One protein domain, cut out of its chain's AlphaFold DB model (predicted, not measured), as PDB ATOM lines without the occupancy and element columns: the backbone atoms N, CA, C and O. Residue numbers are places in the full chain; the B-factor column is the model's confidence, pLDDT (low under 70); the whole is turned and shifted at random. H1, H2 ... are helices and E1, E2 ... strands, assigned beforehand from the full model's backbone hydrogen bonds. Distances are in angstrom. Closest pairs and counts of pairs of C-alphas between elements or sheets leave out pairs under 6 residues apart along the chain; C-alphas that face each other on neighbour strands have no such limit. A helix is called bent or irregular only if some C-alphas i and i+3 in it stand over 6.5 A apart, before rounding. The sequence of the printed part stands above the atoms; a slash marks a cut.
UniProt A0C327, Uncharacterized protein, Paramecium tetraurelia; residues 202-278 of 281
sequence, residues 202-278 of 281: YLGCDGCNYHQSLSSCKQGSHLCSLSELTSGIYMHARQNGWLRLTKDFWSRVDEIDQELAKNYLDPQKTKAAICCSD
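What this domain is: This is residues 202 to 278 of the 281 residues of an uncharacterized protein of Paramecium tetraurelia (UniProt A0C327). A small three-stranded sheet has a helix over each face, short H1 on one and irregular H2 on the other, while a long loop, residues 240 to 257, leads out to H3, off the sheet at one end. The 77 printed residues, class mixed, hold E1, H1, E2, H2, H3 and E3 in chain order; the sheet, E1 E3 E2, is antiparallel. The whole is compact, with a radius of gyration of the C-alphas of 11.7 A and spans of 32 by 27 by 21 A.

Where its parts are: E1, residues 202 to 208, begins at C-alpha 202 (-0.292, -58.525, 0.844) and measures 14.9 A. H1 is residues 210 to 215, E2 residues 221 to 223. H2, residues 226 to 239, measures 18.2 A and is irregular: C-alphas 231 and 234 are 7.6 A apart. H3 is residues 258 to 264. E3, residues 271 to 277, measures 19.7 A and ends at C-alpha 277 (5.528, -57.883, 7.361).

How they stand to each other: Inner strand E3 is antiparallel to E1, with N 204 and O 273 at 2.8 A, and to E2, with N 276 and O 222 at 2.8 A. E1, H1 and E2 form a split strand-helix-strand unit, two same-way strands with E3 between them; its crossover is right-handed. H1 is on the sheet at a height of 6.7 A; its closest C-alphas to E3 are Ser 213 and Ala 273, 5.4 A. H2, on the opposite face at 9.8 A, runs across the strands, 89 degrees to E2 on the local plane; Glu 228 and Cys 276 are its closest C-alphas to E3, 7.6 A. Residues 249 to 250 pair in parallel with 272 to 273 of E3. H3 is not on the sheet; H1 and H3 are close but not clearly touching, closest C-alphas Tyr 210 and Tyr 264, 5.9 A. Every O i to N i+4 pair is within hydrogen-bond range in H1, 7 of 10 in H2 and 1 of 3 in H3, which has 2 of 4 O i to N i+3 pairs.

The domain as a whole: The farthest C-alphas, Asn 240 and Gln 258, are 33.6 A apart. The printed part has no cut; the link H2 to H3 is long. Mean pLDDT of the printed part is 78.5, with residues 254 to 265 among those under 70.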
ATOM      1  N   TYR A 202       1.077 -58.461   1.353       86.44
ATOM      2  CA  TYR A 202      -0.292 -58.525   0.844       86.44
ATOM      3  C   TYR A 202      -0.800 -57.145   0.408       86.44
ATOM      4  O   TYR A 202      -0.280 -56.113   0.830       86.44
ATOM      5  N   LEU A 203      -1.830 -57.123  -0.440       89.06
ATOM      6  CA  LEU A 203      -2.476 -55.888  -0.882       89.06
ATOM      7  C   LEU A 203      -3.257 -55.246   0.274       89.06
ATOM      8  O   LEU A 203      -4.205 -55.843   0.782       89.06
ATOM      9  N   GLY A 204      -2.874 -54.032   0.670       89.25
ATOM     10  CA  GLY A 204      -3.595 -53.238   1.667       89.25
ATOM     11  C   GLY A 204      -4.780 -52.490   1.053       89.25
ATOM     12  O   GLY A 204      -5.896 -52.562   1.564       89.25
ATOM     13  N   CYS A 205      -4.557 -51.806  -0.073       88.69
ATOM     14  CA  CYS A 205      -5.594 -51.081  -0.809       88.69
ATOM     15  C   CYS A 205      -5.303 -51.063  -2.323       88.69
ATOM     16  O   CYS A 205      -4.143 -51.042  -2.738       88.69
ATOM     17  N   ASP A 206      -6.351 -50.997  -3.147       85.81
ATOM     18  CA  ASP A 206      -6.274 -50.729  -4.592       85.81
ATOM     19  C   ASP A 206      -6.933 -49.363  -4.849       85.81
ATOM     20  O   ASP A 206      -8.157 -49.254  -4.829       85.81
ATOM     21  N   GLY A 207      -6.124 -48.303  -4.987       86.19
ATOM     22  CA  GLY A 207      -6.597 -46.940  -5.269       86.19
ATOM     23  C   GLY A 207      -6.948 -46.088  -4.042       86.19
ATOM     24  O   GLY A 207      -8.004 -45.462  -4.014       86.19
ATOM     25  N   CYS A 208      -6.069 -46.018  -3.041       88.19
ATOM     26  CA  CYS A 208      -6.251 -45.148  -1.873       88.19
ATOM     27  C   CYS A 208      -5.265 -43.968  -1.862       88.19
ATOM     28  O   CYS A 208      -4.269 -43.977  -2.591       88.19
ATOM     29  N   ASN A 209      -5.538 -42.933  -1.060       89.62
ATOM     30  CA  ASN A 209      -4.573 -41.854  -0.811       89.62
ATOM     31  C   ASN A 209      -3.490 -42.295   0.194       89.62
ATOM     32  O   ASN A 209      -3.574 -43.376   0.777       89.62
ATOM     33  N   TYR A 210      -2.468 -41.467   0.417       87.38
ATOM     34  CA  TYR A 210      -1.344 -41.868   1.264       87.38
ATOM     35  C   TYR A 210      -1.712 -42.089   2.743       87.38
ATOM     36  O   TYR A 210      -1.223 -43.014   3.382       87.38
ATOM     37  N   HIS A 211      -2.614 -41.290   3.314       85.50
ATOM     38  CA  HIS A 211      -3.039 -41.509   4.701       85.50
ATOM     39  C   HIS A 211      -3.809 -42.824   4.868       85.50
ATOM     40  O   HIS A 211      -3.643 -43.522   5.866       85.50
ATOM     41  N   GLN A 212      -4.624 -43.176   3.874       89.69
ATOM     42  CA  GLN A 212      -5.329 -44.453   3.826       89.69
ATOM     43  C   GLN A 212      -4.377 -45.632   3.590       89.69
ATOM     44  O   GLN A 212      -4.620 -46.721   4.101       89.69
ATOM     45  N   SER A 213      -3.286 -45.435   2.845       89.50
ATOM     46  CA  SER A 213      -2.311 -46.502   2.608       89.50
ATOM     47  C   SER A 213      -1.579 -46.889   3.891       89.50
ATOM     48  O   SER A 213      -1.429 -48.079   4.163       89.50
ATOM     49  N   LEU A 214      -1.226 -45.911   4.731       87.75
ATOM     50  CA  LEU A 214      -0.608 -46.151   6.037       87.75
ATOM     51  C   LEU A 214      -1.516 -46.946   6.985       87.75
ATOM     52  O   LEU A 214      -1.033 -47.815   7.707       87.75
ATOM     53  N   SER A 215      -2.824 -46.682   6.972       89.38
ATOM     54  CA  SER A 215      -3.796 -47.389   7.819       89.38
ATOM     55  C   SER A 215      -4.307 -48.703   7.222       89.38
ATOM     56  O   SER A 215      -4.992 -49.459   7.909       89.38
ATOM     57  N   SER A 216      -3.964 -49.008   5.968       91.38
ATOM     58  CA  SER A 216      -4.352 -50.264   5.313       91.38
ATOM     59  C   SER A 216      -3.567 -51.486   5.813       91.38
ATOM     60  O   SER A 216      -3.993 -52.629   5.619       91.38
ATOM     61  N   CYS A 217      -2.435 -51.260   6.484       90.12
ATOM     62  CA  CYS A 217      -1.591 -52.322   7.013       90.12
ATOM     63  C   CYS A 217      -2.031 -52.754   8.415       90.12
ATOM     64  O   CYS A 217      -2.390 -51.944   9.266       90.12
ATOM     65  N   LYS A 218      -2.037 -54.070   8.643       87.62
ATOM     66  CA  LYS A 218      -2.431 -54.690   9.909       87.62
ATOM     67  C   LYS A 218      -1.278 -54.579  10.903       87.62
ATOM     68  O   LYS A 218      -0.129 -54.371  10.518       87.62
ATOM     69  N   GLN A 219      -1.574 -54.776  12.185       85.25
ATOM     70  CA  GLN A 219      -0.551 -54.820  13.229       85.25
ATOM     71  C   GLN A 219       0.516 -55.886  12.902       85.25
ATOM     72  O   GLN A 219       0.168 -57.013  12.556       85.25
ATOM     73  N   GLY A 220       1.802 -55.521  12.995       83.00
ATOM     74  CA  GLY A 220       2.934 -56.375  12.587       83.00
ATOM     75  C   GLY A 220       3.267 -56.330  11.087       83.00
ATOM     76  O   GLY A 220       3.974 -57.206  10.572       83.00
ATOM     77  N   SER A 221       2.725 -55.344  10.373       88.44
ATOM     78  CA  SER A 221       3.088 -55.017   9.000       88.44
ATOM     79  C   SER A 221       3.100 -53.510   8.789       88.44
ATOM     80  O   SER A 221       2.414 -52.758   9.483       88.44
ATOM     81  N   HIS A 222       3.832 -53.077   7.777       90.31
ATOM     82  CA  HIS A 222       3.973 -51.683   7.400       90.31
ATOM     83  C   HIS A 222       3.775 -51.514   5.898       90.31
ATOM     84  O   HIS A 222       3.882 -52.469   5.130       90.31
ATOM     85  N   LEU A 223       3.512 -50.285   5.462       90.88
ATOM     86  CA  LEU A 223       3.525 -49.961   4.039       90.88
ATOM     87  C   LEU A 223       4.922 -50.255   3.483       90.88
ATOM     88  O   LEU A 223       5.882 -49.676   3.973       90.88
ATOM     89  N   CYS A 224       5.043 -51.120   2.478       88.19
ATOM     90  CA  CYS A 224       6.345 -51.508   1.940       88.19
ATOM     91  C   CYS A 224       7.176 -50.280   1.536       88.19
ATOM     92  O   CYS A 224       6.689 -49.371   0.856       88.19
ATOM     93  N   SER A 225       8.443 -50.255   1.932       86.06
ATOM     94  CA  SER A 225       9.418 -49.274   1.454       86.06
ATOM     95  C   SER A 225       9.737 -49.484  -0.029       86.06
ATOM     96  O   SER A 225       9.426 -50.522  -0.619       86.06
ATOM     97  N   LEU A 226      10.392 -48.504  -0.661       80.50
ATOM     98  CA  LEU A 226      10.797 -48.634  -2.064       80.50
ATOM     99  C   LEU A 226      11.752 -49.822  -2.283       80.50
ATOM    100  O   LEU A 226      11.647 -50.507  -3.298       80.50
ATOM    101  N   SER A 227      12.646 -50.107  -1.334       75.75
ATOM    102  CA  SER A 227      13.570 -51.245  -1.429       75.75
ATOM    103  C   SER A 227      12.839 -52.591  -1.345       75.75
ATOM    104  O   SER A 227      13.172 -53.520  -2.075       75.75
ATOM    105  N   GLU A 228      11.793 -52.697  -0.526       80.75
ATOM    106  CA  GLU A 228      10.967 -53.908  -0.425       80.75
ATOM    107  C   GLU A 228      10.055 -54.087  -1.636       80.75
ATOM    108  O   GLU A 228       9.916 -55.188  -2.167       80.75
ATOM    109  N   LEU A 229       9.468 -52.999  -2.136       79.00
ATOM    110  CA  LEU A 229       8.704 -53.030  -3.380       79.00
ATOM    111  C   LEU A 229       9.586 -53.502  -4.541       79.00
ATOM    112  O   LEU A 229       9.178 -54.363  -5.323       79.00
ATOM    113  N   THR A 230      10.815 -52.989  -4.621       72.88
ATOM    114  CA  THR A 230      11.775 -53.360  -5.667       72.88
ATOM    115  C   THR A 230      12.414 -54.739  -5.452       72.88
ATOM    116  O   THR A 230      12.928 -55.313  -6.408       72.88
ATOM    117  N   SER A 231      12.281 -55.364  -4.273       66.69
ATOM    118  CA  SER A 231      12.781 -56.725  -4.000       66.69
ATOM    119  C   SER A 231      11.899 -57.857  -4.564       66.69
ATOM    120  O   SER A 231      11.919 -58.971  -4.043       66.69
ATOM    121  N   GLY A 232      11.088 -57.578  -5.589       65.62
ATOM    122  CA  GLY A 232      10.205 -58.547  -6.261       65.62
ATOM    123  C   GLY A 232       8.715 -58.413  -5.923       65.62
ATOM    124  O   GLY A 232       7.873 -58.948  -6.647       65.62
ATOM    125  N   ILE A 233       8.353 -57.641  -4.894       75.69
ATOM    126  CA  ILE A 233       6.955 -57.432  -4.478       75.69
ATOM    127  C   ILE A 233       6.151 -56.692  -5.552       75.69
ATOM    128  O   ILE A 233       5.037 -57.100  -5.884       75.69
ATOM    129  N   TYR A 234       6.730 -55.642  -6.142       73.69
ATOM    130  CA  TYR A 234       6.128 -54.891  -7.249       73.69
ATOM    131  C   TYR A 234       5.740 -55.818  -8.408       73.69
ATOM    132  O   TYR A 234       4.667 -55.694  -9.006       73.69
ATOM    133  N   MET A 235       6.596 -56.804  -8.681       67.31
ATOM    134  CA  MET A 235       6.382 -57.776  -9.744       67.31
ATOM    135  C   MET A 235       5.304 -58.789  -9.397       67.31
ATOM    136  O   MET A 235       4.407 -59.009 -10.211       67.31
ATOM    137  N   HIS A 236       5.320 -59.329  -8.178       73.06
ATOM    138  CA  HIS A 236       4.256 -60.208  -7.701       73.06
ATOM    139  C   HIS A 236       2.886 -59.521  -7.765       73.06
ATOM    140  O   HIS A 236       1.908 -60.106  -8.230       73.06
ATOM    141  N   ALA A 237       2.813 -58.254  -7.362       76.25
ATOM    142  CA  ALA A 237       1.585 -57.475  -7.416       76.25
ATOM    143  C   ALA A 237       1.084 -57.275  -8.856       76.25
ATOM    144  O   ALA A 237      -0.111 -57.434  -9.122       76.25
ATOM    145  N   ARG A 238       1.987 -57.012  -9.812       70.62
ATOM    146  CA  ARG A 238       1.648 -56.943 -11.245       70.62
ATOM    147  C   ARG A 238       1.121 -58.271 -11.786       70.62
ATOM    148  O   ARG A 238       0.084 -58.283 -12.445       70.62
ATOM    149  N   GLN A 239       1.778 -59.387 -11.480       68.19
ATOM    150  CA  GLN A 239       1.326 -60.716 -11.915       68.19
ATOM    151  C   GLN A 239      -0.067 -61.069 -11.377       68.19
ATOM    152  O   GLN A 239      -0.918 -61.599 -12.099       68.19
ATOM    153  N   ASN A 240      -0.329 -60.719 -10.119       70.81
ATOM    154  CA  ASN A 240      -1.612 -60.977  -9.475       70.81
ATOM    155  C   ASN A 240      -2.698 -59.951  -9.842       70.81
ATOM    156  O   ASN A 240      -3.844 -60.108  -9.431       70.81
ATOM    157  N   GLY A 241      -2.389 -58.943 -10.668       71.56
ATOM    158  CA  GLY A 241      -3.364 -57.956 -11.140       71.56
ATOM    159  C   GLY A 241      -3.781 -56.932 -10.082       71.56
ATOM    160  O   GLY A 241      -4.884 -56.402 -10.152       71.56
ATOM    161  N   TRP A 242      -2.917 -56.639  -9.107       79.50
ATOM    162  CA  TRP A 242      -3.196 -55.674  -8.033       79.50
ATOM    163  C   TRP A 242      -3.147 -54.202  -8.491       79.50
ATOM    164  O   TRP A 242      -3.431 -53.307  -7.706       79.50
ATOM    165  N   LEU A 243      -2.806 -53.946  -9.761       70.56
ATOM    166  CA  LEU A 243      -2.790 -52.624 -10.405       70.56
ATOM    167  C   LEU A 243      -4.026 -52.403 -11.292       70.56
ATOM    168  O   LEU A 243      -3.924 -51.947 -12.431       70.56
ATOM    169  N   ARG A 244      -5.211 -52.789 -10.806       64.31
ATOM    170  CA  ARG A 244      -6.438 -52.717 -11.609       64.31
ATOM    171  C   ARG A 244      -6.931 -51.281 -11.767       64.31
ATOM    172  O   ARG A 244      -7.413 -50.926 -12.839       64.31
ATOM    173  N   LEU A 245      -6.822 -50.470 -10.713       61.97
ATOM    174  CA  LEU A 245      -7.331 -49.095 -10.700       61.97
ATOM    175  C   LEU A 245      -6.235 -48.041 -10.904       61.97
ATOM    176  O   LEU A 245      -6.530 -46.925 -11.325       61.97
ATOM    177  N   THR A 246      -4.973 -48.375 -10.624       64.94
ATOM    178  CA  THR A 246      -3.842 -47.432 -10.668       64.94
ATOM    179  C   THR A 246      -2.587 -48.104 -11.232       64.94
ATOM    180  O   THR A 246      -2.480 -49.325 -11.189       64.94
ATOM    181  N   LYS A 247      -1.639 -47.329 -11.785       68.38
ATOM    182  CA  LYS A 247      -0.374 -47.844 -12.366       68.38
ATOM    183  C   LYS A 247       0.810 -47.834 -11.388       68.38
ATOM    184  O   LYS A 247       1.835 -48.460 -11.664       68.38
ATOM    185  N   ASP A 248       0.656 -47.147 -10.259       77.00
ATOM    186  CA  ASP A 248       1.722 -46.862  -9.301       77.00
ATOM    187  C   ASP A 248       1.383 -47.408  -7.910       77.00
ATOM    188  O   ASP A 248       0.210 -47.550  -7.561       77.00
ATOM    189  N   PHE A 249       2.412 -47.615  -7.082       83.19
ATOM    190  CA  PHE A 249       2.253 -47.917  -5.656       83.19
ATOM    191  C   PHE A 249       2.673 -46.750  -4.766       83.19
ATOM    192  O   PHE A 249       3.522 -45.930  -5.135       83.19
ATOM    193  N   TRP A 250       2.094 -46.705  -3.570       88.62
ATOM    194  CA  TRP A 250       2.680 -45.993  -2.442       88.62
ATOM    195  C   TRP A 250       3.880 -46.769  -1.900       88.62
ATOM    196  O   TRP A 250       3.798 -47.979  -1.709       88.62
ATOM    197  N   SER A 251       4.967 -46.057  -1.620       87.19
ATOM    198  CA  SER A 251       6.114 -46.572  -0.876       87.19
ATOM    199  C   SER A 251       6.186 -45.866   0.470       87.19
ATOM    200  O   SER A 251       5.930 -44.660   0.532       87.19
ATOM    201  N   ARG A 252       6.575 -46.572   1.534       85.44
ATOM    202  CA  ARG A 252       6.997 -45.902   2.768       85.44
ATOM    203  C   ARG A 252       8.212 -45.033   2.474       85.44
ATOM    204  O   ARG A 252       9.135 -45.450   1.775       85.44
ATOM    205  N   VAL A 253       8.162 -43.821   3.001       73.31
ATOM    206  CA  VAL A 253       9.227 -42.831   2.919       73.31
ATOM    207  C   VAL A 253       9.784 -42.658   4.321       73.31
ATOM    208  O   VAL A 253       9.049 -42.244   5.216       73.31
ATOM    209  N   ASP A 254      11.058 -42.993   4.502       64.19
ATOM    210  CA  ASP A 254      11.721 -42.888   5.803       64.19
ATOM    211  C   ASP A 254      12.196 -41.437   6.081       64.19
ATOM    212  O   ASP A 254      12.279 -41.035   7.238       64.19
ATOM    213  N   GLU A 255      12.384 -40.610   5.037       55.31
ATOM    214  CA  GLU A 255      12.649 -39.159   5.116       55.31
ATOM    215  C   GLU A 255      11.885 -38.379   4.029       55.31
ATOM    216  O   GLU A 255      12.003 -38.667   2.838       55.31
ATOM    217  N   ILE A 256      11.082 -37.385   4.423       57.81
ATOM    218  CA  ILE A 256      10.202 -36.646   3.504       57.81
ATOM    219  C   ILE A 256      10.894 -35.363   3.015       57.81
ATOM    220  O   ILE A 256      11.020 -34.400   3.768       57.81
ATOM    221  N   ASP A 257      11.267 -35.316   1.732       62.22
ATOM    222  CA  ASP A 257      11.595 -34.064   1.031       62.22
ATOM    223  C   ASP A 257      10.330 -33.188   0.884       62.22
ATOM    224  O   ASP A 257       9.224 -33.697   0.680       62.22
ATOM    225  N   GLN A 258      10.475 -31.862   0.956       59.22
ATOM    226  CA  GLN A 258       9.399 -30.882   0.787       59.22
ATOM    227  C   GLN A 258       8.655 -31.025  -0.549       59.22
ATOM    228  O   GLN A 258       7.451 -30.759  -0.615       59.22
ATOM    229  N   GLU A 259       9.339 -31.444  -1.615       63.19
ATOM    230  CA  GLU A 259       8.704 -31.651  -2.920       63.19
ATOM    231  C   GLU A 259       7.921 -32.972  -2.982       63.19
ATOM    232  O   GLU A 259       6.814 -33.021  -3.533       63.19
ATOM    233  N   LEU A 260       8.427 -34.022  -2.319       64.19
ATOM    234  CA  LEU A 260       7.660 -35.243  -2.088       64.19
ATOM    235  C   LEU A 260       6.423 -34.926  -1.242       64.19
ATOM    236  O   LEU A 260       5.325 -35.270  -1.657       64.19
ATOM    237  N   ALA A 261       6.547 -34.199  -0.130       62.53
ATOM    238  CA  ALA A 261       5.434 -33.894   0.776       62.53
ATOM    239  C   ALA A 261       4.176 -33.377   0.050       62.53
ATOM    240  O   ALA A 261       3.066 -33.816   0.346       62.53
ATOM    241  N   LYS A 262       4.342 -32.513  -0.964       64.81
ATOM    242  CA  LYS A 262       3.231 -31.988  -1.780       64.81
ATOM    243  C   LYS A 262       2.466 -33.082  -2.531       64.81
ATOM    244  O   LYS A 262       1.243 -33.042  -2.585       64.81
ATOM    245  N   ASN A 263       3.171 -34.071  -3.079       66.50
ATOM    246  CA  ASN A 263       2.574 -35.207  -3.786       66.50
ATOM    247  C   ASN A 263       1.876 -36.208  -2.850       66.50
ATOM    248  O   ASN A 263       0.975 -36.917  -3.291       66.50
ATOM    249  N   TYR A 264       2.320 -36.306  -1.596       68.81
ATOM    250  CA  TYR A 264       1.769 -37.225  -0.593       68.81
ATOM    251  C   TYR A 264       0.540 -36.643   0.119       68.81
ATOM    252  O   TYR A 264      -0.327 -37.393   0.563       68.81
ATOM    253  N   LEU A 265       0.460 -35.313   0.200       67.69
ATOM    254  CA  LEU A 265      -0.654 -34.578   0.799       67.69
ATOM    255  C   LEU A 265      -1.788 -34.269  -0.189       67.69
ATOM    256  O   LEU A 265      -2.814 -33.749   0.241       67.69
ATOM    257  N   ASP A 266      -1.629 -34.574  -1.482       78.00
ATOM    258  CA  ASP A 266      -2.694 -34.410  -2.475       78.00
ATOM    259  C   ASP A 266      -3.762 -35.513  -2.308       78.00
ATOM    260  O   ASP A 266      -3.504 -36.679  -2.628       78.00
ATOM    261  N   PRO A 267      -4.978 -35.177  -1.835       73.69
ATOM    262  CA  PRO A 267      -6.031 -36.158  -1.603       73.69
ATOM    263  C   PRO A 267      -6.643 -36.710  -2.899       73.69
ATOM    264  O   PRO A 267      -7.357 -37.710  -2.833       73.69
ATOM    265  N   GLN A 268      -6.394 -36.088  -4.060       80.12
ATOM    266  CA  GLN A 268      -6.884 -36.579  -5.352       80.12
ATOM    267  C   GLN A 268      -5.984 -37.661  -5.955       80.12
ATOM    268  O   GLN A 268      -6.419 -38.419  -6.825       80.12
ATOM    269  N   LYS A 269      -4.737 -37.772  -5.488       82.88
ATOM    270  CA  LYS A 269      -3.799 -38.777  -5.976       82.88
ATOM    271  C   LYS A 269      -4.076 -40.118  -5.306       82.88
ATOM    272  O   LYS A 269      -3.956 -40.262  -4.091       82.88
ATOM    273  N   THR A 270      -4.409 -41.121  -6.111       85.50
ATOM    274  CA  THR A 270      -4.655 -42.488  -5.640       85.50
ATOM    275  C   THR A 270      -3.651 -43.458  -6.247       85.50
ATOM    276  O   THR A 270      -3.278 -43.350  -7.417       85.50
ATOM    277  N   LYS A 271      -3.179 -44.398  -5.427       87.31
ATOM    278  CA  LYS A 271      -2.252 -45.472  -5.806       87.31
ATOM    279  C   LYS A 271      -2.611 -46.751  -5.053       87.31
ATOM    280  O   LYS A 271      -3.361 -46.709  -4.075       87.31
ATOM    281  N   ALA A 272      -2.086 -47.888  -5.489       87.62
ATOM    282  CA  ALA A 272      -2.187 -49.128  -4.726       87.62
ATOM    283  C   ALA A 272      -1.202 -49.124  -3.539       87.62
ATOM    284  O   ALA A 272      -0.142 -48.497  -3.595       87.62
ATOM    285  N   ALA A 273      -1.535 -49.825  -2.457       90.69
ATOM    286  CA  ALA A 273      -0.686 -49.961  -1.275       90.69
ATOM    287  C   ALA A 273      -0.428 -51.435  -0.972       90.69
ATOM    288  O   ALA A 273      -1.372 -52.217  -0.873       90.69
ATOM    289  N   ILE A 274       0.840 -51.807  -0.795       90.12
ATOM    290  CA  ILE A 274       1.236 -53.161  -0.398       90.12
ATOM    291  C   ILE A 274       1.815 -53.100   1.009       90.12
ATOM    292  O   ILE A 274       2.635 -52.232   1.307       90.12
ATOM    293  N   CYS A 275       1.388 -54.028   1.855       91.06
ATOM    294  CA  CYS A 275       1.861 -54.158   3.221       91.06
ATOM    295  C   CYS A 275       2.904 -55.270   3.314       91.06
ATOM    296  O   CYS A 275       2.646 -56.394   2.881       91.06
ATOM    297  N   CYS A 276       4.060 -54.945   3.882       88.62
ATOM    298  CA  CYS A 276       5.189 -55.828   4.142       88.62
ATOM    299  C   CYS A 276       5.212 -56.195   5.626       88.62
ATOM    300  O   CYS A 276       5.008 -55.333   6.479       88.62
ATOM    301  N   SER A 277       5.422 -57.469   5.959       85.69
ATOM    302  CA  SER A 277       5.528 -57.883   7.361       85.69
ATOM    303  C   SER A 277       6.815 -57.369   8.007       85.69
ATOM    304  O   SER A 277       7.881 -57.403   7.399       85.69
ATOM    305  N   ASP A 278       6.714 -56.967   9.275       77.94
ATOM    306  CA  ASP A 278       7.862 -56.604  10.118       77.94
ATOM    307  C   ASP A 278       8.699 -57.828  10.549       77.94
ATOM    308  O   ASP A 278       9.780 -57.684  11.120       77.94
TER     309      ASP A 278